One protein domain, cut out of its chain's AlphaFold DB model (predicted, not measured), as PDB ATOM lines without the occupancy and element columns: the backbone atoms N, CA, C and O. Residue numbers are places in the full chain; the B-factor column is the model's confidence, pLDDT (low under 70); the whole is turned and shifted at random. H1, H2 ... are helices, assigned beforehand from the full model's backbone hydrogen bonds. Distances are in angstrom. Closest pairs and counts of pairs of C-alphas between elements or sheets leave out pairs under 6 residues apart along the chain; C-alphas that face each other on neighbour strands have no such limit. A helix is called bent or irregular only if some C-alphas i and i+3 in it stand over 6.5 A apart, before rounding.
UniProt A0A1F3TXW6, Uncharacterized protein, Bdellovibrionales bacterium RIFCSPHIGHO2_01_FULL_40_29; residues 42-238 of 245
ATOM      1  N   THR A  42      -0.390  42.348  36.069       94.44
ATOM      2  CA  THR A  42       0.169  41.472  37.125       94.44
ATOM      3  C   THR A  42      -0.597  41.532  38.447       94.44
ATOM      4  O   THR A  42      -0.329  40.745  39.353       94.44
ATOM      5  N   ALA A  43      -1.578  42.429  38.577       94.88
ATOM      6  CA  ALA A  43      -2.314  42.643  39.821       94.88
ATOM      7  C   ALA A  43      -3.032  41.385  40.335       94.88
ATOM      8  O   ALA A  43      -3.062  41.134  41.540       94.88
ATOM      9  N   ARG A  44      -3.584  40.563  39.431       94.62
ATOM     10  CA  ARG A  44      -4.277  39.318  39.803       94.62
ATOM     11  C   ARG A  44      -3.327  38.244  40.317       94.62
ATOM     12  O   ARG A  44      -3.672  37.544  41.269       94.62
ATOM     13  N   ASP A  45      -2.120  38.167  39.763       96.19
ATOM     14  CA  ASP A  45      -1.122  37.165  40.149       96.19
ATOM     15  C   ASP A  45      -0.702  37.322  41.616       96.19
ATOM     16  O   ASP A  45      -0.441  36.330  42.305       96.19
ATOM     17  N   CYS A  46      -0.738  38.555  42.136       96.25
ATOM     18  CA  CYS A  46      -0.460  38.862  43.538       96.25
ATOM     19  C   CYS A  46      -1.406  38.165  44.527       96.25
ATOM     20  O   CYS A  46      -1.067  38.033  45.703       96.25
ATOM     21  N   MET A  47      -2.585  37.720  44.085       96.38
ATOM     22  CA  MET A  47      -3.590  37.098  44.952       96.38
ATOM     23  C   MET A  47      -3.396  35.583  45.108       96.38
ATOM     24  O   MET A  47      -4.082  34.966  45.920       96.38
ATOM     25  N   THR A  48      -2.456  34.976  44.374       94.38
ATOM     26  CA  THR A  48      -2.257  33.514  44.328       94.38
ATOM     27  C   THR A  48      -2.069  32.898  45.717       94.38
ATOM     28  O   THR A  48      -2.683  31.879  46.028       94.38
ATOM     29  N   ALA A  49      -1.267  33.534  46.578       90.88
ATOM     30  CA  ALA A  49      -0.978  33.037  47.926       90.88
ATOM     31  C   ALA A  49      -2.194  33.085  48.871       90.88
ATOM     32  O   ALA A  49      -2.256  32.320  49.828       90.88
ATOM     33  N   ILE A  50      -3.179  33.943  48.585       95.12
ATOM     34  CA  ILE A  50      -4.359  34.170  49.434       95.12
ATOM     35  C   ILE A  50      -5.666  33.698  48.780       95.12
ATOM     36  O   ILE A  50      -6.752  34.021  49.258       95.12
ATOM     37  N   ALA A  51      -5.594  32.925  47.691       92.25
ATOM     38  CA  ALA A  51      -6.773  32.513  46.925       92.25
ATOM     39  C   ALA A  51      -7.807  31.746  47.774       92.25
ATOM     40  O   ALA A  51      -9.010  31.934  47.597       92.25
ATOM     41  N   GLY A  52      -7.335  30.916  48.713       91.94
ATOM     42  CA  GLY A  52      -8.170  30.141  49.638       91.94
ATOM     43  C   GLY A  52      -8.478  30.829  50.972       91.94
ATOM     44  O   GLY A  52      -9.212  30.266  51.783       91.94
ATOM     45  N   ASP A  53      -7.926  32.017  51.228       93.44
ATOM     46  CA  ASP A  53      -8.209  32.775  52.448       93.44
ATOM     47  C   ASP A  53      -9.614  33.397  52.338       93.44
ATOM     48  O   ASP A  53      -9.967  33.985  51.317       93.44
ATOM     49  N   THR A  54     -10.449  33.232  53.363       94.12
ATOM     50  CA  THR A  54     -11.840  33.731  53.409       94.12
ATOM     51  C   THR A  54     -12.017  34.891  54.388       94.12
ATOM     52  O   THR A  54     -13.137  35.296  54.690       94.12
ATOM     53  N   SER A  55     -10.921  35.454  54.892       94.75
ATOM     54  CA  SER A  55     -10.950  36.652  55.721       94.75
ATOM     55  C   SER A  55     -11.334  37.892  54.911       94.75
ATOM     56  O   SER A  55     -11.006  38.025  53.727       94.75
ATOM     57  N   ALA A  56     -11.952  38.863  55.584       94.25
ATOM     58  CA  ALA A  56     -12.261  40.165  54.999       94.25
ATOM     59  C   ALA A  56     -11.012  40.862  54.426       94.25
ATOM     60  O   ALA A  56     -11.083  41.518  53.389       94.25
ATOM     61  N   ALA A  57      -9.840  40.680  55.047       94.50
ATOM     62  CA  ALA A  57      -8.576  41.223  54.549       94.50
ATOM     63  C   ALA A  57      -8.179  40.631  53.184       94.50
ATOM     64  O   ALA A  57      -7.813  41.380  52.277       94.50
ATOM     65  N   ALA A  58      -8.316  39.316  52.997       96.12
ATOM     66  CA  ALA A  58      -8.069  38.680  51.704       96.12
ATOM     67  C   ALA A  58      -9.073  39.144  50.638       96.12
ATOM     68  O   ALA A  58      -8.713  39.349  49.477       96.12
ATOM     69  N   TYR A  59     -10.339  39.341  51.014       97.06
ATOM     70  CA  TYR A  59     -11.354  39.895  50.115       97.06
ATOM     71  C   TYR A  59     -11.078  41.350  49.720       97.06
ATOM     72  O   TYR A  59     -11.198  41.665  48.538       97.06
ATOM     73  N   LYS A  60     -10.605  42.211  50.635       95.00
ATOM     74  CA  LYS A  60     -10.151  43.581  50.306       95.00
ATOM     75  C   LYS A  60      -9.066  43.581  49.234       95.00
ATOM     76  O   LYS A  60      -9.148  44.345  48.271       95.00
ATOM     77  N   LEU A  61      -8.064  42.715  49.389       96.19
ATOM     78  CA  LEU A  61      -6.962  42.597  48.436       96.19
ATOM     79  C   LEU A  61      -7.448  42.089  47.076       96.19
ATOM     80  O   LEU A  61      -7.139  42.707  46.062       96.19
ATOM     81  N   ARG A  62      -8.273  41.032  47.049       97.31
ATOM     82  CA  ARG A  62      -8.837  40.491  45.800       97.31
ATOM     83  C   ARG A  62      -9.740  41.490  45.084       97.31
ATOM     84  O   ARG A  62      -9.589  41.678  43.885       97.31
ATOM     85  N   CYS A  63     -10.616  42.173  45.818       95.81
ATOM     86  CA  CYS A  63     -11.440  43.265  45.303       95.81
ATOM     87  C   CYS A  63     -10.562  44.364  44.676       95.81
ATOM     88  O   CYS A  63     -10.765  44.742  43.526       95.81
ATOM     89  N   SER A  64      -9.519  44.815  45.380       94.06
ATOM     90  CA  SER A  64      -8.589  45.837  44.870       94.06
ATOM     91  C   SER A  64      -7.824  45.364  43.626       94.06
ATOM     92  O   SER A  64      -7.647  46.130  42.680       94.06
ATOM     93  N   ALA A  65      -7.409  44.095  43.592       95.81
ATOM     94  CA  ALA A  65      -6.730  43.499  42.446       95.81
ATOM     95  C   ALA A  65      -7.607  43.458  41.188       95.81
ATOM     96  O   ALA A  65      -7.067  43.608  40.093       95.81
ATOM     97  N   VAL A  66      -8.932  43.313  41.330       96.19
ATOM     98  CA  VAL A  66      -9.880  43.436  40.209       96.19
ATOM     99  C   VAL A  66      -9.811  44.816  39.579       96.19
ATOM    100  O   VAL A  66      -9.569  44.936  38.383       96.19
ATOM    101  N   PHE A  67      -9.961  45.865  40.379       93.94
ATOM    102  CA  PHE A  67      -9.930  47.230  39.861       93.94
ATOM    103  C   PHE A  67      -8.586  47.578  39.227       93.94
ATOM    104  O   PHE A  67      -8.551  48.127  38.127       93.94
ATOM    105  N   ILE A  68      -7.481  47.209  39.877       93.00
ATOM    106  CA  ILE A  68      -6.143  47.470  39.340       93.00
ATOM    107  C   ILE A  68      -5.938  46.713  38.023       93.00
ATOM    108  O   ILE A  68      -5.371  47.299  37.101       93.00
ATOM    109  N   SER A  69      -6.418  45.465  37.896       93.50
ATOM    110  CA  SER A  69      -6.264  44.700  36.648       93.50
ATOM    111  C   SER A  69      -6.989  45.322  35.465       93.50
ATOM    112  O   SER A  69      -6.500  45.251  34.343       93.50
ATOM    113  N   GLU A  70      -8.102  45.997  35.736       92.00
ATOM    114  CA  GLU A  70      -8.884  46.726  34.737       92.00
ATOM    115  C   GLU A  70      -8.426  48.185  34.555       92.00
ATOM    116  O   GLU A  70      -9.094  48.975  33.894       92.00
ATOM    117  N   GLY A  71      -7.280  48.570  35.129       87.31
ATOM    118  CA  GLY A  71      -6.689  49.900  34.951       87.31
ATOM    119  C   GLY A  71      -7.209  50.976  35.909       87.31
ATOM    120  O   GLY A  71      -6.775  52.125  35.835       87.31
ATOM    121  N   PHE A  72      -8.068  50.625  36.865       86.50
ATOM    122  CA  PHE A  72      -8.547  51.531  37.910       86.50
ATOM    123  C   PHE A  72      -7.589  51.536  39.108       86.50
ATOM    124  O   PHE A  72      -7.905  51.067  40.199       86.50
ATOM    125  N   ASN A  73      -6.384  52.069  38.892       78.00
ATOM    126  CA  ASN A  73      -5.298  52.094  39.878       78.00
ATOM    127  C   ASN A  73      -4.982  53.496  40.434       78.00
ATOM    128  O   ASN A  73      -3.974  53.667  41.122       78.00
ATOM    129  N   THR A  74      -5.824  54.501  40.159       76.38
ATOM    130  CA  THR A  74      -5.653  55.861  40.690       76.38
ATOM    131  C   THR A  74      -6.872  56.295  41.507       76.38
ATOM    132  O   THR A  74      -7.999  56.104  41.061       76.38
ATOM    133  N   PRO A  75      -6.694  56.927  42.681       76.75
ATOM    134  CA  PRO A  75      -7.819  57.451  43.461       76.75
ATOM    135  C   PRO A  75      -8.667  58.493  42.715       76.75
ATOM    136  O   PRO A  75      -9.867  58.594  42.951       76.75
ATOM    137  N   ALA A  76      -8.058  59.253  41.798       76.62
ATOM    138  CA  ALA A  76      -8.711  60.360  41.104       76.62
ATOM    139  C   ALA A  76      -9.898  59.924  40.222       76.62
ATOM    140  O   ALA A  76     -10.892  60.653  40.152       76.62
ATOM    141  N   SER A  77      -9.827  58.746  39.587       70.88
ATOM    142  CA  SER A  77     -10.922  58.225  38.755       70.88
ATOM    143  C   SER A  77     -12.148  57.864  39.595       70.88
ATOM    144  O   SER A  77     -13.270  58.193  39.220       70.88
ATOM    145  N   PHE A  78     -11.936  57.277  40.776       81.75
ATOM    146  CA  PHE A  78     -13.014  56.988  41.722       81.75
ATOM    147  C   PHE A  78     -13.603  58.265  42.321       81.75
ATOM    148  O   PHE A  78     -14.820  58.399  42.374       81.75
ATOM    149  N   MET A  79     -12.758  59.210  42.745       81.50
ATOM    150  CA  MET A  79     -13.220  60.454  43.370       81.50
ATOM    151  C   MET A  79     -14.091  61.276  42.424       81.50
ATOM    152  O   MET A  79     -15.189  61.655  42.804       81.50
ATOM    153  N   THR A  80     -13.661  61.472  41.175       78.81
ATOM    154  CA  THR A  80     -14.434  62.252  40.191       78.81
ATOM    155  C   THR A  80     -15.815  61.638  39.942       78.81
ATOM    156  O   THR A  80     -16.819  62.347  39.897       78.81
ATOM    157  N   ALA A  81     -15.887  60.311  39.815       81.00
ATOM    158  CA  ALA A  81     -17.158  59.632  39.598       81.00
ATOM    159  C   ALA A  81     -18.051  59.637  40.848       81.00
ATOM    160  O   ALA A  81     -19.257  59.841  40.735       81.00
ATOM    161  N   LEU A  82     -17.483  59.470  42.044       85.81
ATOM    162  CA  LEU A  82     -18.237  59.574  43.295       85.81
ATOM    163  C   LEU A  82     -18.714  61.008  43.552       85.81
ATOM    164  O   LEU A  82     -19.828  61.195  44.032       85.81
ATOM    165  N   ASP A  83     -17.928  62.022  43.197       84.56
ATOM    166  CA  ASP A  83     -18.334  63.426  43.285       84.56
ATOM    167  C   ASP A  83     -19.508  63.724  42.346       84.56
ATOM    168  O   ASP A  83     -20.384  64.517  42.690       84.56
ATOM    169  N   SER A  84     -19.589  63.039  41.199       83.56
ATOM    170  CA  SER A  84     -20.717  63.183  40.273       83.56
ATOM    171  C   SER A  84     -22.058  62.730  40.863       83.56
ATOM    172  O   SER A  84     -23.100  63.228  40.438       83.56
ATOM    173  N   LEU A  85     -22.044  61.890  41.910       86.19
ATOM    174  CA  LEU A  85     -23.253  61.543  42.664       86.19
ATOM    175  C   LEU A  85     -23.870  62.762  43.361       86.19
ATOM    176  O   LEU A  85     -25.068  62.747  43.603       86.19
ATOM    177  N   ASN A  86     -23.107  63.822  43.642       83.81
ATOM    178  CA  ASN A  86     -23.628  65.056  44.250       83.81
ATOM    179  C   ASN A  86     -24.245  66.032  43.230       83.81
ATOM    180  O   ASN A  86     -24.720  67.102  43.613       83.81
ATOM    181  N   GLY A  87     -24.182  65.717  41.934       76.06
ATOM    182  CA  GLY A  87     -24.663  66.575  40.853       76.06
ATOM    183  C   GLY A  87     -26.047  66.189  40.333       76.06
ATOM    184  O   GLY A  87     -26.661  65.225  40.769       76.06
ATOM    185  N   THR A  88     -26.537  66.939  39.348       68.12
ATOM    186  CA  THR A  88     -27.695  66.540  38.534       68.12
ATOM    187  C   THR A  88     -27.239  65.665  37.367       68.12
ATOM    188  O   THR A  88     -26.173  65.920  36.805       68.12
ATOM    189  N   GLY A  89     -28.054  64.683  36.965       71.31
ATOM    190  CA  GLY A  89     -27.748  63.808  35.831       71.31
ATOM    191  C   GLY A  89     -27.451  64.575  34.533       71.31
ATOM    192  O   GLY A  89     -28.045  65.616  34.258       71.31
ATOM    193  N   THR A  90     -26.522  64.056  33.732       75.62
ATOM    194  CA  THR A  90     -25.997  64.705  32.509       75.62
ATOM    195  C   THR A  90     -26.731  64.323  31.221       75.62
ATOM    196  O   THR A  90     -26.403  64.834  30.152       75.62
ATOM    197  N   CYS A  91     -27.703  63.420  31.303       74.69
ATOM    198  CA  CYS A  91     -28.450  62.917  30.155       74.69
ATOM    199  C   CYS A  91     -29.572  63.872  29.703       74.69
ATOM    200  O   CYS A  91     -30.145  64.645  30.485       74.69
ATOM    201  N   THR A  92     -29.967  63.752  28.439       77.50
ATOM    202  CA  THR A  92     -31.100  64.482  27.871       77.50
ATOM    203  C   THR A  92     -32.410  64.058  28.554       77.50
ATOM    204  O   THR A  92     -32.703  62.871  28.736       77.50
ATOM    205  N   GLY A  93     -33.220  65.046  28.951       70.75
ATOM    206  CA  GLY A  93     -34.498  64.823  29.640       70.75
ATOM    207  C   GLY A  93     -34.386  64.480  31.132       70.75
ATOM    208  O   GLY A  93     -35.406  64.161  31.726       70.75
ATOM    209  N   GLY A  94     -33.188  64.560  31.727       75.12
ATOM    210  CA  GLY A  94     -32.952  64.323  33.158       75.12
ATOM    211  C   GLY A  94     -32.797  62.841  33.519       75.12
ATOM    212  O   GLY A  94     -33.411  61.979  32.906       75.12
ATOM    213  N   CYS A  95     -31.921  62.529  34.472       79.00
ATOM    214  CA  CYS A  95     -31.707  61.200  35.065       79.00
ATOM    215  C   CYS A  95     -31.110  61.381  36.461       79.00
ATOM    216  O   CYS A  95     -30.708  62.489  36.833       79.00
ATOM    217  N   SER A  96     -31.044  60.291  37.224       85.56
ATOM    218  CA  SER A  96     -30.352  60.271  38.518       85.56
ATOM    219  C   SER A  96     -28.873  60.645  38.395       85.56
ATOM    220  O   SER A  96     -28.242  60.452  37.350       85.56
ATOM    221  N   SER A  97     -28.292  61.127  39.493       85.00
ATOM    222  CA  SER A  97     -26.849  61.352  39.585       85.00
ATOM    223  C   SER A  97     -26.067  60.036  39.533       85.00
ATOM    224  O   SER A  97     -24.950  59.990  39.011       85.00
ATOM    225  N   THR A  98     -26.694  58.934  39.962       88.12
ATOM    226  CA  THR A  98     -26.170  57.576  39.788       88.12
ATOM    227  C   THR A  98     -25.907  57.251  38.321       88.12
ATOM    228  O   THR A  98     -24.851  56.695  38.026       88.12
ATOM    229  N   VAL A  99     -26.784  57.641  37.383       87.44
ATOM    230  CA  VAL A  99     -26.533  57.430  35.942       87.44
ATOM    231  C   VAL A  99     -25.239  58.114  35.504       87.44
ATOM    232  O   VAL A  99     -24.434  57.499  34.806       87.44
ATOM    233  N   THR A 100     -24.987  59.344  35.955       84.88
ATOM    234  CA  THR A 100     -23.736  60.047  35.640       84.88
ATOM    235  C   THR A 100     -22.522  59.313  36.205       84.88
ATOM    236  O   THR A 100     -21.567  59.087  35.462       84.88
ATOM    237  N   ALA A 101     -22.569  58.850  37.455       87.31
ATOM    238  CA  ALA A 101     -21.461  58.106  38.054       87.31
ATOM    239  C   ALA A 101     -21.147  56.804  37.299       87.31
ATOM    240  O   ALA A 101     -19.987  56.522  36.995       87.31
ATOM    241  N   VAL A 102     -22.170  56.025  36.939       89.38
ATOM    242  CA  VAL A 102     -21.973  54.722  36.285       89.38
ATOM    243  C   VAL A 102     -21.533  54.837  34.822       89.38
ATOM    244  O   VAL A 102     -20.994  53.872  34.286       89.38
ATOM    245  N   THR A 103     -21.673  56.009  34.186       84.06
ATOM    246  CA  THR A 103     -21.095  56.244  32.845       84.06
ATOM    247  C   THR A 103     -19.568  56.186  32.846       84.06
ATOM    248  O   THR A 103     -18.973  55.770  31.863       84.06
ATOM    249  N   SER A 104     -18.933  56.572  33.957       83.19
ATOM    250  CA  SER A 104     -17.470  56.569  34.110       83.19
ATOM    251  C   SER A 104     -16.952  55.367  34.911       83.19
ATOM    252  O   SER A 104     -15.748  55.127  34.961       83.19
ATOM    253  N   LEU A 105     -17.849  54.613  35.554       90.25
ATOM    254  CA  LEU A 105     -17.532  53.443  36.374       90.25
ATOM    255  C   LEU A 105     -18.073  52.187  35.700       90.25
ATOM    256  O   LEU A 105     -19.131  51.672  36.053       90.25
ATOM    257  N   SER A 106     -17.336  51.686  34.715       92.62
ATOM    258  CA  SER A 106     -17.628  50.410  34.067       92.62
ATOM    259  C   SER A 106     -16.336  49.675  33.728       92.62
ATOM    260  O   SER A 106     -15.296  50.296  33.508       92.62
ATOM    261  N   PHE A 107     -16.394  48.346  33.701       93.75
ATOM    262  CA  PHE A 107     -15.343  47.543  33.096       93.75
ATOM    263  C   PHE A 107     -15.630  47.411  31.605       93.75
ATOM    264  O   PHE A 107     -16.702  46.959  31.204       93.75
ATOM    265  N   SER A 108     -14.681  47.856  30.791       90.88
ATOM    266  CA  SER A 108     -14.833  47.979  29.342       90.88
ATOM    267  C   SER A 108     -13.538  47.624  28.608       90.88
ATOM    268  O   SER A 108     -13.278  48.123  27.512       90.88
ATOM    269  N   SER A 109     -12.701  46.767  29.202       88.81
ATOM    270  CA  SER A 109     -11.438  46.360  28.591       88.81
ATOM    271  C   SER A 109     -11.680  45.539  27.315       88.81
ATOM    272  O   SER A 109     -12.604  44.729  27.231       88.81
ATOM    273  N   GLY A 110     -10.847  45.766  26.293       88.69
ATOM    274  CA  GLY A 110     -10.936  45.080  25.001       88.69
ATOM    275  C   GLY A 110     -11.939  45.692  24.012       88.69
ATOM    276  O   GLY A 110     -12.321  46.853  24.111       88.69
ATOM    277  N   ASP A 111     -12.319  44.906  23.000       90.31
ATOM    278  CA  ASP A 111     -13.273  45.308  21.961       90.31
ATOM    279  C   ASP A 111     -14.709  44.932  22.353       90.31
ATOM    280  O   ASP A 111     -15.185  43.828  22.076       90.31
ATOM    281  N   ASN A 112     -15.412  45.873  22.981       90.88
ATOM    282  CA  ASN A 112     -16.783  45.681  23.460       90.88
ATOM    283  C   ASN A 112     -17.830  45.543  22.345       90.88
ATOM    284  O   ASN A 112     -18.995  45.288  22.644       90.88
ATOM    285  N   THR A 113     -17.459  45.657  21.065       87.69
ATOM    286  CA  THR A 113     -18.369  45.285  19.967       87.69
ATOM    287  C   THR A 113     -18.517  43.766  19.832       87.69
ATOM    288  O   THR A 113     -19.450  43.286  19.186       87.69
ATOM    289  N   GLN A 114     -17.634  42.991  20.472       90.44
ATOM    290  CA  GLN A 114     -17.659  41.532  20.453       90.44
ATOM    291  C   GLN A 114     -18.440  40.973  21.657       90.44
ATOM    292  O   GLN A 114     -18.049  41.217  22.801       90.44
ATOM    293  N   PRO A 115     -19.466  40.121  21.446       91.88
ATOM    294  CA  PRO A 115     -20.246  39.533  22.543       91.88
ATOM    295  C   PRO A 115     -19.412  38.759  23.575       91.88
ATOM    296  O   PRO A 115     -19.738  38.739  24.758       91.88
ATOM    297  N   ALA A 116     -18.309  38.135  23.146       94.19
ATOM    298  CA  ALA A 116     -17.405  37.425  24.051       94.19
ATOM    299  C   ALA A 116     -16.688  38.374  25.028       94.19
ATOM    300  O   ALA A 116     -16.543  38.045  26.204       94.19
ATOM    301  N   VAL A 117     -16.288  39.561  24.560       93.44
ATOM    302  CA  VAL A 117     -15.652  40.593  25.394       93.44
ATOM    303  C   VAL A 117     -16.681  41.217  26.338       93.44
ATOM    304  O   VAL A 117     -16.404  41.387  27.522       93.44
ATOM    305  N   GLN A 118     -17.909  41.449  25.864       93.56
ATOM    306  CA  GLN A 118     -19.006  41.909  26.722       93.56
ATOM    307  C   GLN A 118     -19.266  40.937  27.880       93.56
ATOM    308  O   GLN A 118     -19.350  41.343  29.040       93.56
ATOM    309  N   ALA A 119     -19.335  39.637  27.585       96.12
ATOM    310  CA  ALA A 119     -19.505  38.601  28.600       96.12
ATOM    311  C   ALA A 119     -18.331  38.556  29.597       96.12
ATOM    312  O   ALA A 119     -18.557  38.362  30.793       96.12
ATOM    313  N   GLN A 120     -17.097  38.776  29.133       96.62
ATOM    314  CA  GLN A 120     -15.921  38.868  29.998       96.62
ATOM    315  C   GLN A 120     -16.029  40.049  30.970       96.62
ATOM    316  O   GLN A 120     -15.885  39.850  32.176       96.62
ATOM    317  N   ASN A 121     -16.348  41.249  30.482       96.44
ATOM    318  CA  ASN A 121     -16.502  42.437  31.327       96.44
ATOM    319  C   ASN A 121     -17.640  42.270  32.347       96.44
ATOM    320  O   ASN A 121     -17.483  42.583  33.530       96.44
ATOM    321  N   LEU A 122     -18.763  41.671  31.935       97.12
ATOM    322  CA  LEU A 122     -19.847  41.314  32.850       97.12
ATOM    323  C   LEU A 122     -19.381  40.341  33.943       97.12
ATOM    324  O   LEU A 122     -19.714  40.558  35.110       97.12
ATOM    325  N   ALA A 123     -18.597  39.319  33.601       97.56
ATOM    326  CA  ALA A 123     -18.048  38.377  34.575       97.56
ATOM    327  C   ALA A 123     -17.079  39.058  35.556       97.56
ATOM    328  O   ALA A 123     -17.186  38.837  36.762       97.56
ATOM    329  N   VAL A 124     -16.201  39.941  35.068       97.62
ATOM    330  CA  VAL A 124     -15.284  40.728  35.911       97.62
ATOM    331  C   VAL A 124     -16.059  41.630  36.873       97.62
ATOM    332  O   VAL A 124     -15.745  41.676  38.061       97.62
ATOM    333  N   SER A 125     -17.126  42.291  36.410       97.62
ATOM    334  CA  SER A 125     -17.965  43.125  37.282       97.62
ATOM    335  C   SER A 125     -18.679  42.332  38.382       97.62
ATOM    336  O   SER A 125     -18.796  42.810  39.510       97.62
ATOM    337  N   ALA A 126     -19.129  41.111  38.078       97.12
ATOM    338  CA  ALA A 126     -19.751  40.223  39.056       97.12
ATOM    339  C   ALA A 126     -18.723  39.691  40.068       97.12
ATOM    340  O   ALA A 126     -19.007  39.630  41.265       97.12
ATOM    341  N   GLU A 127     -17.515  39.359  39.606       96.56
ATOM    342  CA  GLU A 127     -16.395  38.977  40.469       96.56
ATOM    343  C   GLU A 127     -16.019  40.116  41.429       96.56
ATOM    344  O   GLU A 127     -15.897  39.885  42.635       96.56
ATOM    345  N   ALA A 128     -15.896  41.347  40.918       97.00
ATOM    346  CA  ALA A 128     -15.630  42.532  41.728       97.00
ATOM    347  C   ALA A 128     -16.686  42.680  42.826       97.00
ATOM    348  O   ALA A 128     -16.344  42.715  44.006       97.00
ATOM    349  N   LEU A 129     -17.973  42.700  42.457       96.12
ATOM    350  CA  LEU A 129     -19.070  42.820  43.416       96.12
ATOM    351  C   LEU A 129     -19.001  41.732  44.496       96.12
ATOM    352  O   LEU A 129     -19.095  42.045  45.681       96.12
ATOM    353  N   SER A 130     -18.748  40.481  44.102       95.56
ATOM    354  CA  SER A 130     -18.615  39.348  45.022       95.56
ATOM    355  C   SER A 130     -17.493  39.555  46.045       95.56
ATOM    356  O   SER A 130     -17.754  39.547  47.250       95.56
ATOM    357  N   TYR A 131     -16.258  39.828  45.608       96.31
ATOM    358  CA  TYR A 131     -15.149  40.040  46.547       96.31
ATOM    359  C   TYR A 131     -15.340  41.282  47.412       96.31
ATOM    360  O   TYR A 131     -15.070  41.243  48.609       96.31
ATOM    361  N   CYS A 132     -15.807  42.382  46.828       96.06
ATOM    362  CA  CYS A 132     -15.973  43.636  47.549       96.06
ATOM    363  C   CYS A 132     -17.098  43.561  48.598       96.06
ATOM    364  O   CYS A 132     -16.975  44.187  49.650       96.06
ATOM    365  N   SER A 133     -18.133  42.744  48.372       93.38
ATOM    366  CA  SER A 133     -19.203  42.504  49.355       93.38
ATOM    367  C   SER A 133     -18.716  41.795  50.620       93.38
ATOM    368  O   SER A 133     -19.210  42.050  51.715       93.38
ATOM    369  N   LEU A 134     -17.684  40.959  50.485       93.50
ATOM    370  CA  LEU A 134     -17.085  40.192  51.578       93.50
ATOM    371  C   LEU A 134     -15.890  40.910  52.227       93.50
ATOM    372  O   LEU A 134     -15.262  40.388  53.144       93.50
ATOM    373  N   ALA A 135     -15.565  42.118  51.764       92.00
ATOM    374  CA  ALA A 135     -14.452  42.915  52.266       92.00
ATOM    375  C   ALA A 135     -14.761  43.642  53.593       92.00
ATOM    376  O   ALA A 135     -13.867  44.285  54.141       92.00
ATOM    377  N   GLU A 136     -15.997  43.582  54.107       87.69
ATOM    378  CA  GLU A 136     -16.441  44.250  55.348       87.69
ATOM    379  C   GLU A 136     -16.087  45.747  55.392       87.69
ATOM    380  O   GLU A 136     -15.639  46.302  56.397       87.69
ATOM    381  N   THR A 137     -16.180  46.431  54.256       88.00
ATOM    382  CA  THR A 137     -15.876  47.860  54.164       88.00
ATOM    383  C   THR A 137     -16.821  48.490  53.153       88.00
ATOM    384  O   THR A 137     -16.742  48.211  51.957       88.00
ATOM    385  N   SER A 138     -17.724  49.332  53.658       87.88
ATOM    386  CA  SER A 138     -18.890  49.867  52.939       87.88
ATOM    387  C   SER A 138     -18.546  50.511  51.598       87.88
ATOM    388  O   SER A 138     -19.273  50.317  50.625       87.88
ATOM    389  N   ILE A 139     -17.424  51.233  51.523       86.56
ATOM    390  CA  ILE A 139     -17.002  51.916  50.297       86.56
ATOM    391  C   ILE A 139     -16.630  50.940  49.172       86.56
ATOM    392  O   ILE A 139     -16.900  51.229  48.011       86.56
ATOM    393  N   TYR A 140     -16.082  49.758  49.486       90.38
ATOM    394  CA  TYR A 140     -15.776  48.758  48.459       90.38
ATOM    395  C   TYR A 140     -17.055  48.201  47.837       90.38
ATOM    396  O   TYR A 140     -17.124  48.084  46.618       90.38
ATOM    397  N   GLN A 141     -18.067  47.912  48.659       91.56
ATOM    398  CA  GLN A 141     -19.374  47.470  48.178       91.56
ATOM    399  C   GLN A 141     -20.091  48.562  47.373       91.56
ATOM    400  O   GLN A 141     -20.699  48.274  46.346       91.56
ATOM    401  N   GLN A 142     -20.006  49.818  47.817       91.69
ATOM    402  CA  GLN A 142     -20.612  50.946  47.114       91.69
ATOM    403  C   GLN A 142     -19.987  51.145  45.727       91.69
ATOM    404  O   GLN A 142     -20.692  51.288  44.732       91.69
ATOM    405  N   ILE A 143     -18.656  51.161  45.653       92.50
ATOM    406  CA  ILE A 143     -17.953  51.344  44.383       92.50
ATOM    407  C   ILE A 143     -18.213  50.144  43.469       92.50
ATOM    408  O   ILE A 143     -18.550  50.334  42.303       92.50
ATOM    409  N   SER A 144     -18.114  48.911  43.972       95.00
ATOM    410  CA  SER A 144     -18.328  47.722  43.143       95.00
ATOM    411  C   SER A 144     -19.753  47.623  42.601       95.00
ATOM    412  O   SER A 144     -19.927  47.168  41.469       95.00
ATOM    413  N   SER A 145     -20.766  48.098  43.333       95.94
ATOM    414  CA  SER A 145     -22.136  48.139  42.821       95.94
ATOM    415  C   SER A 145     -22.317  49.168  41.714       95.94
ATOM    416  O   SER A 145     -22.966  48.859  40.716       95.94
ATOM    417  N   LEU A 146     -21.696  50.346  41.828       95.00
ATOM    418  CA  LEU A 146     -21.675  51.337  40.747       95.00
ATOM    419  C   LEU A 146     -20.995  50.766  39.498       95.00
ATOM    420  O   LEU A 146     -21.561  50.842  38.411       95.00
ATOM    421  N   PHE A 147     -19.849  50.096  39.660       95.88
ATOM    422  CA  PHE A 147     -19.175  49.405  38.558       95.88
ATOM    423  C   PHE A 147     -20.017  48.298  37.940       95.88
ATOM    424  O   PHE A 147     -20.025  48.135  36.720       95.88
ATOM    425  N   ARG A 148     -20.736  47.522  38.754       97.19
ATOM    426  CA  ARG A 148     -21.627  46.475  38.253       97.19
ATOM    427  C   ARG A 148     -22.762  47.066  37.424       97.19
ATOM    428  O   ARG A 148     -23.000  46.577  36.322       97.19
ATOM    429  N   ILE A 149     -23.423  48.113  37.918       96.19
ATOM    430  CA  ILE A 149     -24.505  48.801  37.198       96.19
ATOM    431  C   ILE A 149     -23.968  49.428  35.906       96.19
ATOM    432  O   ILE A 149     -24.551  49.223  34.844       96.19
ATOM    433  N   GLY A 150     -22.831  50.126  35.969       95.06
ATOM    434  CA  GLY A 150     -22.212  50.749  34.798       95.06
ATOM    435  C   GLY A 150     -21.755  49.742  33.759       95.06
ATOM    436  O   GLY A 150     -21.987  49.941  32.574       95.06
ATOM    437  N   THR A 151     -21.194  48.608  34.182       96.19
ATOM    438  CA  THR A 151     -20.810  47.527  33.259       96.19
ATOM    439  C   THR A 151     -22.037  46.881  32.617       96.19
ATOM    440  O   THR A 151     -22.043  46.675  31.407       96.19
ATOM    441  N   LEU A 152     -23.100  46.611  33.385       96.75
ATOM    442  CA  LEU A 152     -24.368  46.110  32.844       96.75
ATOM    443  C   LEU A 152     -24.929  47.057  31.778       96.75
ATOM    444  O   LEU A 152     -25.224  46.623  30.664       96.75
ATOM    445  N   ALA A 153     -25.039  48.346  32.102       95.06
ATOM    446  CA  ALA A 153     -25.586  49.351  31.200       95.06
ATOM    447  C   ALA A 153     -24.694  49.579  29.970       95.06
ATOM    448  O   ALA A 153     -25.202  49.630  28.855       95.06
ATOM    449  N   SER A 154     -23.373  49.646  30.150       94.12
ATOM    450  CA  SER A 154     -22.399  49.836  29.067       94.12
ATOM    451  C   SER A 154     -22.395  48.672  28.087       94.12
ATOM    452  O   SER A 154     -22.576  48.876  26.887       94.12
ATOM    453  N   MET A 155     -22.304  47.433  28.578       94.12
ATOM    454  CA  MET A 155     -22.338  46.261  27.700       94.12
ATOM    455  C   MET A 155     -23.688  46.135  26.988       94.12
ATOM    456  O   MET A 155     -23.727  45.803  25.803       94.12
ATOM    457  N   LYS A 156     -24.793  46.484  27.664       94.50
ATOM    458  CA  LYS A 156     -26.113  46.525  27.031       94.50
ATOM    459  C   LYS A 156     -26.217  47.626  25.973       94.50
ATOM    460  O   LYS A 156     -26.826  47.404  24.931       94.50
ATOM    461  N   ALA A 157     -25.602  48.787  26.189       92.81
ATOM    462  CA  ALA A 157     -25.555  49.852  25.194       92.81
ATOM    463  C   ALA A 157     -24.771  49.416  23.948       92.81
ATOM    464  O   ALA A 157     -25.258  49.606  22.837       92.81
ATOM    465  N   TYR A 158     -23.625  48.745  24.113       91.56
ATOM    466  CA  TYR A 158     -22.885  48.152  22.993       91.56
ATOM    467  C   TYR A 158     -23.704  47.103  22.226       91.56
ATOM    468  O   TYR A 158     -23.674  47.083  20.994       91.56
ATOM    469  N   GLU A 159     -24.448  46.248  22.934       90.69
ATOM    470  CA  GLU A 159     -25.357  45.265  22.328       90.69
ATOM    471  C   GLU A 159     -26.440  45.948  21.471       90.69
ATOM    472  O   GLU A 159     -26.710  45.511  20.353       90.69
ATOM    473  N   LEU A 160     -27.035  47.035  21.976       88.69
ATOM    474  CA  LEU A 160     -28.110  47.771  21.302       88.69
ATOM    475  C   LEU A 160     -27.615  48.648  20.140       88.69
ATOM    476  O   LEU A 160     -28.319  48.777  19.139       88.69
ATOM    477  N   ALA A 161     -26.427  49.248  20.261       81.38
ATOM    478  CA  ALA A 161     -25.880  50.196  19.288       81.38
ATOM    479  C   ALA A 161     -25.408  49.535  17.982       81.38
ATOM    480  O   ALA A 161     -25.289  50.212  16.964       81.38
ATOM    481  N   GLY A 162     -25.161  48.221  17.982       63.12
ATOM    482  CA  GLY A 162     -24.969  47.455  16.752       63.12
ATOM    483  C   GLY A 162     -23.843  47.972  15.842       63.12
ATOM    484  O   GLY A 162     -24.092  48.410  14.722       63.12
ATOM    485  N   VAL A 163     -22.590  47.767  16.268       53.38
ATOM    486  CA  VAL A 163     -21.366  47.791  15.428       53.38
ATOM    487  C   VAL A 163     -20.718  49.153  15.097       53.38
ATOM    488  O   VAL A 163     -19.968  49.256  14.126       53.38
ATOM    489  N   ALA A 164     -20.866  50.185  15.929       56.41
ATOM    490  CA  ALA A 164     -19.947  51.330  15.893       56.41
ATOM    491  C   ALA A 164     -19.080  51.317  17.155       56.41
ATOM    492  O   ALA A 164     -19.581  51.587  18.235       56.41
ATOM    493  N   GLY A 165     -17.789  50.982  17.028       58.16
ATOM    494  CA  GLY A 165     -16.815  50.869  18.129       58.16
ATOM    495  C   GLY A 165     -16.478  52.174  18.867       58.16
ATOM    496  O   GLY A 165     -15.356  52.334  19.339       58.16
ATOM    497  N   ALA A 166     -17.417  53.114  18.930       73.62
ATOM    498  CA  ALA A 166     -17.369  54.253  19.825       73.62
ATOM    499  C   ALA A 166     -17.847  53.830  21.223       73.62
ATOM    500  O   ALA A 166     -18.672  52.932  21.373       73.62
ATOM    501  N   GLU A 167     -17.299  54.471  22.248       83.81
ATOM    502  CA  GLU A 167     -17.797  54.351  23.614       83.81
ATOM    503  C   GLU A 167     -19.242  54.877  23.696       83.81
ATOM    504  O   GLU A 167     -19.507  55.951  23.142       83.81
ATOM    505  N   PRO A 168     -20.179  54.149  24.340       87.69
ATOM    506  CA  PRO A 168     -21.554  54.590  24.473       87.69
ATOM    507  C   PRO A 168     -21.645  55.955  25.149       87.69
ATOM    508  O   PRO A 168     -21.044  56.210  26.193       87.69
ATOM    509  N   THR A 169     -22.448  56.830  24.568       86.81
ATOM    510  CA  THR A 169     -22.782  58.127  25.151       86.81
ATOM    511  C   THR A 169     -23.628  57.959  26.420       86.81
ATOM    512  O   THR A 169     -24.319  56.949  26.581       86.81
ATOM    513  N   PRO A 170     -23.673  58.965  27.313       85.75
ATOM    514  CA  PRO A 170     -24.549  58.919  28.486       85.75
ATOM    515  C   PRO A 170     -26.029  58.666  28.162       85.75
ATOM    516  O   PRO A 170     -26.714  57.988  28.927       85.75
ATOM    517  N   ASP A 171     -26.519  59.160  27.022       87.31
ATOM    518  CA  ASP A 171     -27.897  58.928  26.578       87.31
ATOM    519  C   ASP A 171     -28.119  57.477  26.112       87.31
ATOM    520  O   ASP A 171     -29.169  56.896  26.392       87.31
ATOM    521  N   GLU A 172     -27.125  56.850  25.477       90.06
ATOM    522  CA  GLU A 172     -27.172  55.426  25.114       90.06
ATOM    523  C   GLU A 172     -27.087  54.524  26.350       90.06
ATOM    524  O   GLU A 172     -27.837  53.552  26.449       90.06
ATOM    525  N   ILE A 173     -26.252  54.877  27.335       90.12
ATOM    526  CA  ILE A 173     -26.205  54.205  28.644       90.12
ATOM    527  C   ILE A 173     -27.560  54.310  29.349       90.12
ATOM    528  O   ILE A 173     -28.093  53.302  29.816       90.12
ATOM    529  N   LYS A 174     -28.161  55.505  29.384       89.25
ATOM    530  CA  LYS A 174     -29.507  55.707  29.939       89.25
ATOM    531  C   LYS A 174     -30.540  54.837  29.222       89.25
ATOM    532  O   LYS A 174     -31.323  54.162  29.884       89.25
ATOM    533  N   ALA A 175     -30.544  54.813  27.891       89.56
ATOM    534  CA  ALA A 175     -31.465  53.973  27.127       89.56
ATOM    535  C   ALA A 175     -31.264  52.478  27.429       89.56
ATOM    536  O   ALA A 175     -32.235  51.735  27.576       89.56
ATOM    537  N   ALA A 176     -30.013  52.044  27.586       93.31
ATOM    538  CA  ALA A 176     -29.672  50.668  27.917       93.31
ATOM    539  C   ALA A 176     -30.137  50.255  29.322       93.31
ATOM    540  O   ALA A 176     -30.553  49.108  29.497       93.31
ATOM    541  N   ILE A 177     -30.153  51.176  30.298       93.44
ATOM    542  CA  ILE A 177     -30.678  50.918  31.652       93.44
ATOM    543  C   ILE A 177     -32.127  50.430  31.604       93.44
ATOM    544  O   ILE A 177     -32.466  49.496  32.329       93.44
ATOM    545  N   ALA A 178     -32.961  50.984  30.718       92.19
ATOM    546  CA  ALA A 178     -34.353  50.558  30.548       92.19
ATOM    547  C   ALA A 178     -34.497  49.110  30.037       92.19
ATOM    548  O   ALA A 178     -35.557  48.505  30.186       92.19
ATOM    549  N   ALA A 179     -33.442  48.548  29.441       93.50
ATOM    550  CA  ALA A 179     -33.409  47.185  28.918       93.50
ATOM    551  C   ALA A 179     -32.702  46.186  29.854       93.50
ATOM    552  O   ALA A 179     -32.548  45.017  29.489       93.50
ATOM    553  N   LEU A 180     -32.243  46.626  31.032       95.19
ATOM    554  CA  LEU A 180     -31.593  45.746  31.999       95.19
ATOM    555  C   LEU A 180     -32.602  44.830  32.711       95.19
ATOM    556  O   LEU A 180     -33.743  45.240  32.951       95.19
ATOM    557  N   PRO A 181     -32.189  43.609  33.102       95.00
ATOM    558  CA  PRO A 181     -33.001  42.749  33.954       95.00
ATOM    559  C   PRO A 181     -33.271  43.433  35.298       95.00
ATOM    560  O   PRO A 181     -32.350  43.712  36.065       95.00
ATOM    561  N   VAL A 182     -34.546  43.694  35.596       93.88
ATOM    562  CA  VAL A 182     -34.930  44.386  36.835       93.88
ATOM    563  C   VAL A 182     -34.531  43.594  38.081       93.88
ATOM    564  O   VAL A 182     -34.048  44.186  39.034       93.88
ATOM    565  N   ALA A 183     -34.628  42.260  38.058       93.38
ATOM    566  CA  ALA A 183     -34.228  41.424  39.190       93.38
ATOM    567  C   ALA A 183     -32.755  41.643  39.586       93.38
ATOM    568  O   ALA A 183     -32.480  41.872  40.760       93.38
ATOM    569  N   ASP A 184     -31.837  41.685  38.613       93.31
ATOM    570  CA  ASP A 184     -30.412  41.948  38.852       93.31
ATOM    571  C   ASP A 184     -30.193  43.329  39.490       93.31
ATOM    572  O   ASP A 184     -29.425  43.469  40.443       93.31
ATOM    573  N   LEU A 185     -30.880  44.362  38.985       94.31
ATOM    574  CA  LEU A 185     -30.806  45.712  39.555       94.31
ATOM    575  C   LEU A 185     -31.335  45.752  40.991       94.31
ATOM    576  O   LEU A 185     -30.750  46.428  41.839       94.31
ATOM    577  N   GLY A 186     -32.411  45.022  41.277       94.88
ATOM    578  CA  GLY A 186     -32.975  44.931  42.616       94.88
ATOM    579  C   GLY A 186     -32.076  44.184  43.594       94.88
ATOM    580  O   GLY A 186     -31.894  44.648  44.715       94.88
ATOM    581  N   GLU A 187     -31.452  43.081  43.176       94.56
ATOM    582  CA  GLU A 187     -30.475  42.358  44.001       94.56
ATOM    583  C   GLU A 187     -29.277  43.243  44.361       94.56
ATOM    584  O   GLU A 187     -28.878  43.297  45.528       94.56
ATOM    585  N   ILE A 188     -28.750  43.997  43.389       95.19
ATOM    586  CA  ILE A 188     -27.676  44.970  43.630       95.19
ATOM    587  C   ILE A 188     -28.145  46.044  44.616       95.19
ATOM    588  O   ILE A 188     -27.440  46.332  45.582       95.19
ATOM    589  N   ALA A 189     -29.334  46.618  44.406       94.69
ATOM    590  CA  ALA A 189     -29.861  47.674  45.264       94.69
ATOM    591  C   ALA A 189     -30.047  47.207  46.716       94.69
ATOM    592  O   ALA A 189     -29.606  47.887  47.645       94.69
ATOM    593  N   ILE A 190     -30.640  46.026  46.912       93.44
ATOM    594  CA  ILE A 190     -30.859  45.422  48.232       93.44
ATOM    595  C   ILE A 190     -29.521  45.165  48.928       93.44
ATOM    596  O   ILE A 190     -29.326  45.600  50.066       93.44
ATOM    597  N   ALA A 191     -28.592  44.486  48.248       92.75
ATOM    598  CA  ALA A 191     -27.302  44.124  48.827       92.75
ATOM    599  C   ALA A 191     -26.475  45.365  49.189       92.75
ATOM    600  O   ALA A 191     -25.937  45.458  50.295       92.75
ATOM    601  N   THR A 192     -26.413  46.350  48.293       94.06
ATOM    602  CA  THR A 192     -25.665  47.586  48.531       94.06
ATOM    603  C   THR A 192     -26.286  48.427  49.634       94.06
ATOM    604  O   THR A 192     -25.555  48.913  50.495       94.06
ATOM    605  N   HIS A 193     -27.612  48.568  49.678       93.12
ATOM    606  CA  HIS A 193     -28.258  49.303  50.763       93.12
ATOM    607  C   HIS A 193     -27.974  48.651  52.126       93.12
ATOM    608  O   HIS A 193     -27.597  49.326  53.089       93.12
ATOM    609  N   ALA A 194     -28.086  47.322  52.211       91.19
ATOM    610  CA  ALA A 194     -27.813  46.581  53.438       91.19
ATOM    611  C   ALA A 194     -26.362  46.753  53.926       91.19
ATOM    612  O   ALA A 194     -26.136  46.921  55.122       91.19
ATOM    613  N   ALA A 195     -25.388  46.749  53.019       88.62
ATOM    614  CA  ALA A 195     -23.969  46.768  53.372       88.62
ATOM    615  C   ALA A 195     -23.354  48.175  53.491       88.62
ATOM    616  O   ALA A 195     -22.400  48.362  54.250       88.62
ATOM    617  N   SER A 196     -23.874  49.167  52.762       90.31
ATOM    618  CA  SER A 196     -23.235  50.485  52.631       90.31
ATOM    619  C   SER A 196     -24.041  51.643  53.222       90.31
ATOM    620  O   SER A 196     -23.462  52.705  53.434       90.31
ATOM    621  N   CYS A 197     -25.329  51.456  53.535       90.94
ATOM    622  CA  CYS A 197     -26.230  52.548  53.936       90.94
ATOM    623  C   CYS A 197     -26.678  52.509  55.407       90.94
ATOM    624  O   CYS A 197     -27.637  53.181  55.770       90.94
ATOM    625  N   GLN A 198     -25.996  51.743  56.267       86.62
ATOM    626  CA  GLN A 198     -26.378  51.600  57.684       86.62
ATOM    627  C   GLN A 198     -26.006  52.812  58.559       86.62
ATOM    628  O   GLN A 198     -26.678  53.065  59.552       86.62
ATOM    629  N   ASP A 199     -24.963  53.566  58.196       85.19
ATOM    630  CA  ASP A 199     -24.471  54.739  58.944       85.19
ATOM    631  C   ASP A 199     -24.429  55.986  58.042       85.19
ATOM    632  O   ASP A 199     -23.402  56.640  57.851       85.19
ATOM    633  N   VAL A 200     -25.562  56.278  57.398       86.12
ATOM    634  CA  VAL A 200     -25.689  57.404  56.454       86.12
ATOM    635  C   VAL A 200     -25.497  58.771  57.113       86.12
ATOM    636  O   VAL A 200     -25.116  59.713  56.425       86.12
ATOM    637  N   GLU A 201     -25.711  58.907  58.424       86.12
ATOM    638  CA  GLU A 201     -25.544  60.184  59.134       86.12
ATOM    639  C   GLU A 201     -24.093  60.687  59.073       86.12
ATOM    640  O   GLU A 201     -23.853  61.871  58.811       86.12
ATOM    641  N   ASN A 202     -23.132  59.769  59.215       85.75
ATOM    642  CA  ASN A 202     -21.695  60.055  59.199       85.75
ATOM    643  C   ASN A 202     -21.047  59.872  57.816       85.75
ATOM    644  O   ASN A 202     -19.839  60.068  57.665       85.75
ATOM    645  N   ALA A 203     -21.827  59.494  56.803       87.38
ATOM    646  CA  ALA A 203     -21.328  59.248  55.459       87.38
ATOM    647  C   ALA A 203     -21.072  60.549  54.671       87.38
ATOM    648  O   ALA A 203     -21.582  61.623  55.008       87.38
ATOM    649  N   SER A 204     -20.291  60.442  53.590       87.25
ATOM    650  CA  SER A 204     -20.119  61.534  52.626       87.25
ATOM    651  C   SER A 204     -21.442  61.868  51.932       87.25
ATOM    652  O   SER A 204     -22.343  61.030  51.857       87.25
ATOM    653  N   ASP A 205     -21.549  63.076  51.380       88.94
ATOM    654  CA  ASP A 205     -22.754  63.501  50.658       88.94
ATOM    655  C   ASP A 205     -23.047  62.591  49.454       88.94
ATOM    656  O   ASP A 205     -24.192  62.186  49.258       88.94
ATOM    657  N   SER A 206     -22.005  62.128  48.753       87.44
ATOM    658  CA  SER A 206     -22.136  61.170  47.648       87.44
ATOM    659  C   SER A 206     -22.763  59.855  48.105       87.44
ATOM    660  O   SER A 206     -23.625  59.291  47.429       87.44
ATOM    661  N   THR A 207     -22.340  59.349  49.267       89.06
ATOM    662  CA  THR A 207     -22.913  58.136  49.853       89.06
ATOM    663  C   THR A 207     -24.337  58.376  50.329       89.06
ATOM    664  O   THR A 207     -25.187  57.532  50.070       89.06
ATOM    665  N   LYS A 208     -24.640  59.525  50.941       91.19
ATOM    666  CA  LYS A 208     -26.013  59.885  51.327       91.19
ATOM    667  C   LYS A 208     -26.945  59.924  50.120       91.19
ATOM    668  O   LYS A 208     -28.016  59.331  50.183       91.19
ATOM    669  N   GLN A 209     -26.528  60.560  49.027       89.38
ATOM    670  CA  GLN A 209     -27.331  60.668  47.812       89.38
ATOM    671  C   GLN A 209     -27.595  59.295  47.188       89.38
ATOM    672  O   GLN A 209     -28.746  58.944  46.937       89.38
ATOM    673  N   TYR A 210     -26.553  58.477  47.017       91.75
ATOM    674  CA  TYR A 210     -26.724  57.128  46.477       91.75
ATOM    675  C   TYR A 210     -27.597  56.253  47.386       91.75
ATOM    676  O   TYR A 210     -28.518  55.585  46.920       91.75
ATOM    677  N   CYS A 211     -27.378  56.308  48.701       92.38
ATOM    678  CA  CYS A 211     -28.196  55.587  49.670       92.38
ATOM    679  C   CYS A 211     -29.652  56.062  49.699       92.38
ATOM    680  O   CYS A 211     -30.533  55.234  49.906       92.38
ATOM    681  N   ALA A 212     -29.928  57.347  49.464       90.56
ATOM    682  CA  ALA A 212     -31.292  57.863  49.370       90.56
ATOM    683  C   ALA A 212     -32.032  57.302  48.147       90.56
ATOM    684  O   ALA A 212     -33.194  56.906  48.263       90.56
ATOM    685  N   GLU A 213     -31.361  57.202  46.996       89.56
ATOM    686  CA  GLU A 213     -31.929  56.572  45.797       89.56
ATOM    687  C   GLU A 213     -32.217  55.083  46.025       89.56
ATOM    688  O   GLU A 213     -33.315  54.612  45.717       89.56
ATOM    689  N   LEU A 214     -31.279  54.355  46.642       93.06
ATOM    690  CA  LEU A 214     -31.479  52.952  47.010       93.06
ATOM    691  C   LEU A 214     -32.618  52.785  48.025       93.06
ATOM    692  O   LEU A 214     -33.491  51.945  47.833       93.06
ATOM    693  N   ALA A 215     -32.659  53.597  49.082       91.69
ATOM    694  CA  ALA A 215     -33.709  53.540  50.096       91.69
ATOM    695  C   ALA A 215     -35.093  53.816  49.492       91.69
ATOM    696  O   ALA A 215     -36.057  53.113  49.800       91.69
ATOM    697  N   SER A 216     -35.188  54.793  48.581       89.44
ATOM    698  CA  SER A 216     -36.414  55.039  47.820       89.44
ATOM    699  C   SER A 216     -36.806  53.827  46.980       89.44
ATOM    700  O   SER A 216     -38.000  53.573  46.838       89.44
ATOM    701  N   ALA A 217     -35.832  53.090  46.434       91.25
ATOM    702  CA  ALA A 217     -36.097  51.882  45.668       91.25
ATOM    703  C   ALA A 217     -36.674  50.746  46.520       91.25
ATOM    704  O   ALA A 217     -37.664  50.104  46.153       91.25
ATOM    705  N   LEU A 218     -36.075  50.530  47.690       90.25
ATOM    706  CA  LEU A 218     -36.476  49.497  48.644       90.25
ATOM    707  C   LEU A 218     -37.855  49.757  49.271       90.25
ATOM    708  O   LEU A 218     -38.483  48.821  49.754       90.25
ATOM    709  N   GLY A 219     -38.339  51.001  49.256       83.69
ATOM    710  CA  GLY A 219     -39.678  51.362  49.729       83.69
ATOM    711  C   GLY A 219     -40.836  50.944  48.808       83.69
ATOM    712  O   GLY A 219     -41.978  51.270  49.123       83.69
ATOM    713  N   SER A 220     -40.562  50.275  47.681       76.50
ATOM    714  CA  SER A 220     -41.572  49.825  46.708       76.50
ATOM    715  C   SER A 220     -42.269  48.508  47.091       76.50
ATOM    716  O   SER A 220     -41.740  47.684  47.841       76.50
ATOM    717  N   GLY A 221     -43.498  48.342  46.595       64.19
ATOM    718  CA  GLY A 221     -44.453  47.304  46.981       64.19
ATOM    719  C   GLY A 221     -44.010  45.862  46.806       64.19
ATOM    720  O   GLY A 221     -43.354  45.497  45.842       64.19
ATOM    721  N   THR A 222     -44.430  45.020  47.749       61.31
ATOM    722  CA  THR A 222     -44.127  43.581  47.920       61.31
ATOM    723  C   THR A 222     -42.692  43.203  48.316       61.31
ATOM    724  O   THR A 222     -42.508  42.154  48.936       61.31
ATOM    725  N   GLY A 223     -41.696  44.062  48.070       71.75
ATOM    726  CA  GLY A 223     -40.313  43.872  48.533       71.75
ATOM    727  C   GLY A 223     -39.531  42.770  47.805       71.75
ATOM    728  O   GLY A 223     -38.471  42.357  48.279       71.75
ATOM    729  N   SER A 224     -40.036  42.271  46.671       89.19
ATOM    730  CA  SER A 224     -39.288  41.336  45.829       89.19
ATOM    731  C   SER A 224     -38.132  42.046  45.111       89.19
ATOM    732  O   SER A 224     -38.193  43.247  44.849       89.19
ATOM    733  N   ALA A 225     -37.082  41.307  44.733       93.00
ATOM    734  CA  ALA A 225     -35.982  41.880  43.950       93.00
ATOM    735  C   ALA A 225     -36.465  42.459  42.607       93.00
ATOM    736  O   ALA A 225     -35.937  43.463  42.144       93.00
ATOM    737  N   ALA A 226     -37.500  41.879  41.993       93.00
ATOM    738  CA  ALA A 226     -38.061  42.418  40.760       93.00
ATOM    739  C   ALA A 226     -38.722  43.789  40.982       93.00
ATOM    740  O   ALA A 226     -38.472  44.698  40.196       93.00
ATOM    741  N   ASP A 227     -39.486  43.966  42.063       92.00
ATOM    742  CA  ASP A 227     -40.184  45.231  42.346       92.00
ATOM    743  C   ASP A 227     -39.206  46.343  42.731       92.00
ATOM    744  O   ASP A 227     -39.251  47.436  42.158       92.00
ATOM    745  N   VAL A 228     -38.252  46.030  43.620       94.25
ATOM    746  CA  VAL A 228     -37.154  46.948  43.967       94.25
ATOM    747  C   VAL A 228     -36.378  47.323  42.712       94.25
ATOM    748  O   VAL A 228     -36.066  48.492  42.501       94.25
ATOM    749  N   GLY A 229     -36.113  46.347  41.849       94.88
ATOM    750  CA  GLY A 229     -35.453  46.531  40.568       94.88
ATOM    751  C   GLY A 229     -36.197  47.443  39.603       94.88
ATOM    752  O   GLY A 229     -35.595  48.350  39.034       94.88
ATOM    753  N   THR A 230     -37.505  47.243  39.434       94.12
ATOM    754  CA  THR A 230     -38.359  48.094  38.595       94.12
ATOM    755  C   THR A 230     -38.381  49.524  39.121       94.12
ATOM    756  O   THR A 230     -38.225  50.470  38.350       94.12
ATOM    757  N   CYS A 231     -38.527  49.693  40.433       94.00
ATOM    758  CA  CYS A 231     -38.508  51.001  41.069       94.00
ATOM    759  C   CYS A 231     -37.140  51.686  40.923       94.00
ATOM    760  O   CYS A 231     -37.075  52.847  40.519       94.00
ATOM    761  N   PHE A 232     -36.048  50.960  41.173       94.38
ATOM    762  CA  PHE A 232     -34.698  51.490  41.027       94.38
ATOM    763  C   PHE A 232     -34.399  51.875  39.577       94.38
ATOM    764  O   PHE A 232     -33.927  52.978  39.326       94.38
ATOM    765  N   GLN A 233     -34.743  51.021  38.611       94.50
ATOM    766  CA  GLN A 233     -34.615  51.322  37.185       94.50
ATOM    767  C   GLN A 233     -35.392  52.589  36.808       94.50
ATOM    768  O   GLN A 233     -34.838  53.464  36.144       94.50
ATOM    769  N   GLY A 234     -36.641  52.723  37.267       92.56
ATOM    770  CA  GLY A 234     -37.443  53.929  37.062       92.56
ATOM    771  C   GLY A 234     -36.764  55.179  37.623       92.56
ATOM    772  O   GLY A 234     -36.601  56.152  36.895       92.56
ATOM    773  N   LYS A 235     -36.270  55.117  38.868       90.62
ATOM    774  CA  LYS A 235     -35.520  56.205  39.521       90.62
ATOM    775  C   LYS A 235     -34.224  56.576  38.803       90.62
ATOM    776  O   LYS A 235     -33.877  57.754  38.732       90.62
ATOM    777  N   LEU A 236     -33.509  55.591  38.257       91.06
ATOM    778  CA  LEU A 236     -32.297  55.844  37.483       91.06
ATOM    779  C   LEU A 236     -32.611  56.663  36.224       91.06
ATOM    780  O   LEU A 236     -31.893  57.621  35.923       91.06
ATOM    781  N   LEU A 237     -33.687  56.298  35.521       90.56
ATOM    782  CA  LEU A 237     -34.136  56.931  34.278       90.56
ATOM    783  C   LEU A 237     -34.793  58.299  34.500       90.56
ATOM    784  O   LEU A 237     -34.626  59.180  33.656       90.56
ATOM    785  N   ASP A 238     -35.517  58.452  35.606       88.94
ATOM    786  CA  ASP A 238     -36.261  59.643  36.013       88.94
ATOM    787  C   ASP A 238     -36.247  59.761  37.556       88.94
ATOM    788  O   ASP A 238     -36.914  58.977  38.238       88.94
TER     789      ASP A 238
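Overview. This is residues 42 to 238 of the 245 residues of an uncharacterized protein of Bdellovibrionales bacterium RIFCSPHIGHO2_01_FULL_40_29 (UniProt A0A1F3TXW6). Five helices, H1, H2, H5, H6 and H8, pack in a zigzag row in which neighbours run opposite ways, with the long H6 in the core and H1 at the far end. Shorter helices cover the H6 and H8 end of the row: H4 and H7 pack across H6, H3 folds back on H4, and H9 and H10 pack on H8, with H10 crossing it. The printed part has 197 residues with ten named helices, H1 to H10 in chain order, and no named strand: the class is all helix. It is compact, with a radius of gyration of the C-alphas of 16.1 A and spans of 49 by 44 by 32 A.

Arrangement. Start at H6, residues 138 to 161. H5, residues 115 to 133, forms a hairpin with it at a shallow tilt of 14 degrees; their closest C-alphas, those of Leu 129 and Ser 144, are 5.0 A apart. H8, residues 182 to 196, touches residues 138 to 149 of H6 alone, opposite ways at a shallow tilt of 19 degrees, closest at C-alphas 138 and 196, 4.4 A. H2, residues 56 to 69, touches residues 124 to 132 of H5 alone, closest at C-alphas 63 and 131, 5.1 A. H1, residues 45 to 50, forms a hairpin with H2, closest at C-alphas 50 and 58, 6.3 A. Back at H6, H4, residues 97 to 104, touches residues 146 to 154 alone, only just about perpendicular at 72 degrees, closest at C-alphas 102 and 150, 4.2 A. H7, residues 170 to 177, touches residues 153 to 161 of H6 alone, closest at C-alphas 157 and 176, 5.0 A. H3, residues 75 to 84, forms a hairpin with H4, closest at C-alphas 81 and 101, 4.8 A. H10, residues 225 to 237, touches H8 about perpendicular at 89 degrees, closest at C-alphas 186 and 229, 3.6 A. H9, residues 205 to 218, touches H8 at a steep tilt of 50 degrees, closest at C-alphas 189 and 214, 5.8 A. Every O i to N i+4 pair is within hydrogen-bond range in H2, H3 and H5 to H10; H4 has 3 of 4, and H1 has 0 of 2 but 2 of 3 O i to N i+3 pairs.

Along the chain. Find C-alpha 138 at (-18.890, 49.867, 52.939); from there H6 runs 34.4 A to C-alpha 161 at (-25.880, 50.196, 19.288). H5 measures 27.0 A, H8 20.6 A, H2 19.8 A, H9 19.7 A and H10 18.0 A. H1 begins at C-alpha 45, (-1.122, 37.165, 40.149), and is irregular: C-alphas 46 and 49 are 7.3 A apart.

Size, cuts and confidence. The two C-alphas farthest apart, those of Ala 49 and Gly 93, are 49.7 A apart. The printed part has no cut, and its one long link is residues 85 to 96, between H3 and H4. In this model, pLDDT is under 70 at residues 88, 162 to 165 and 221 to 222.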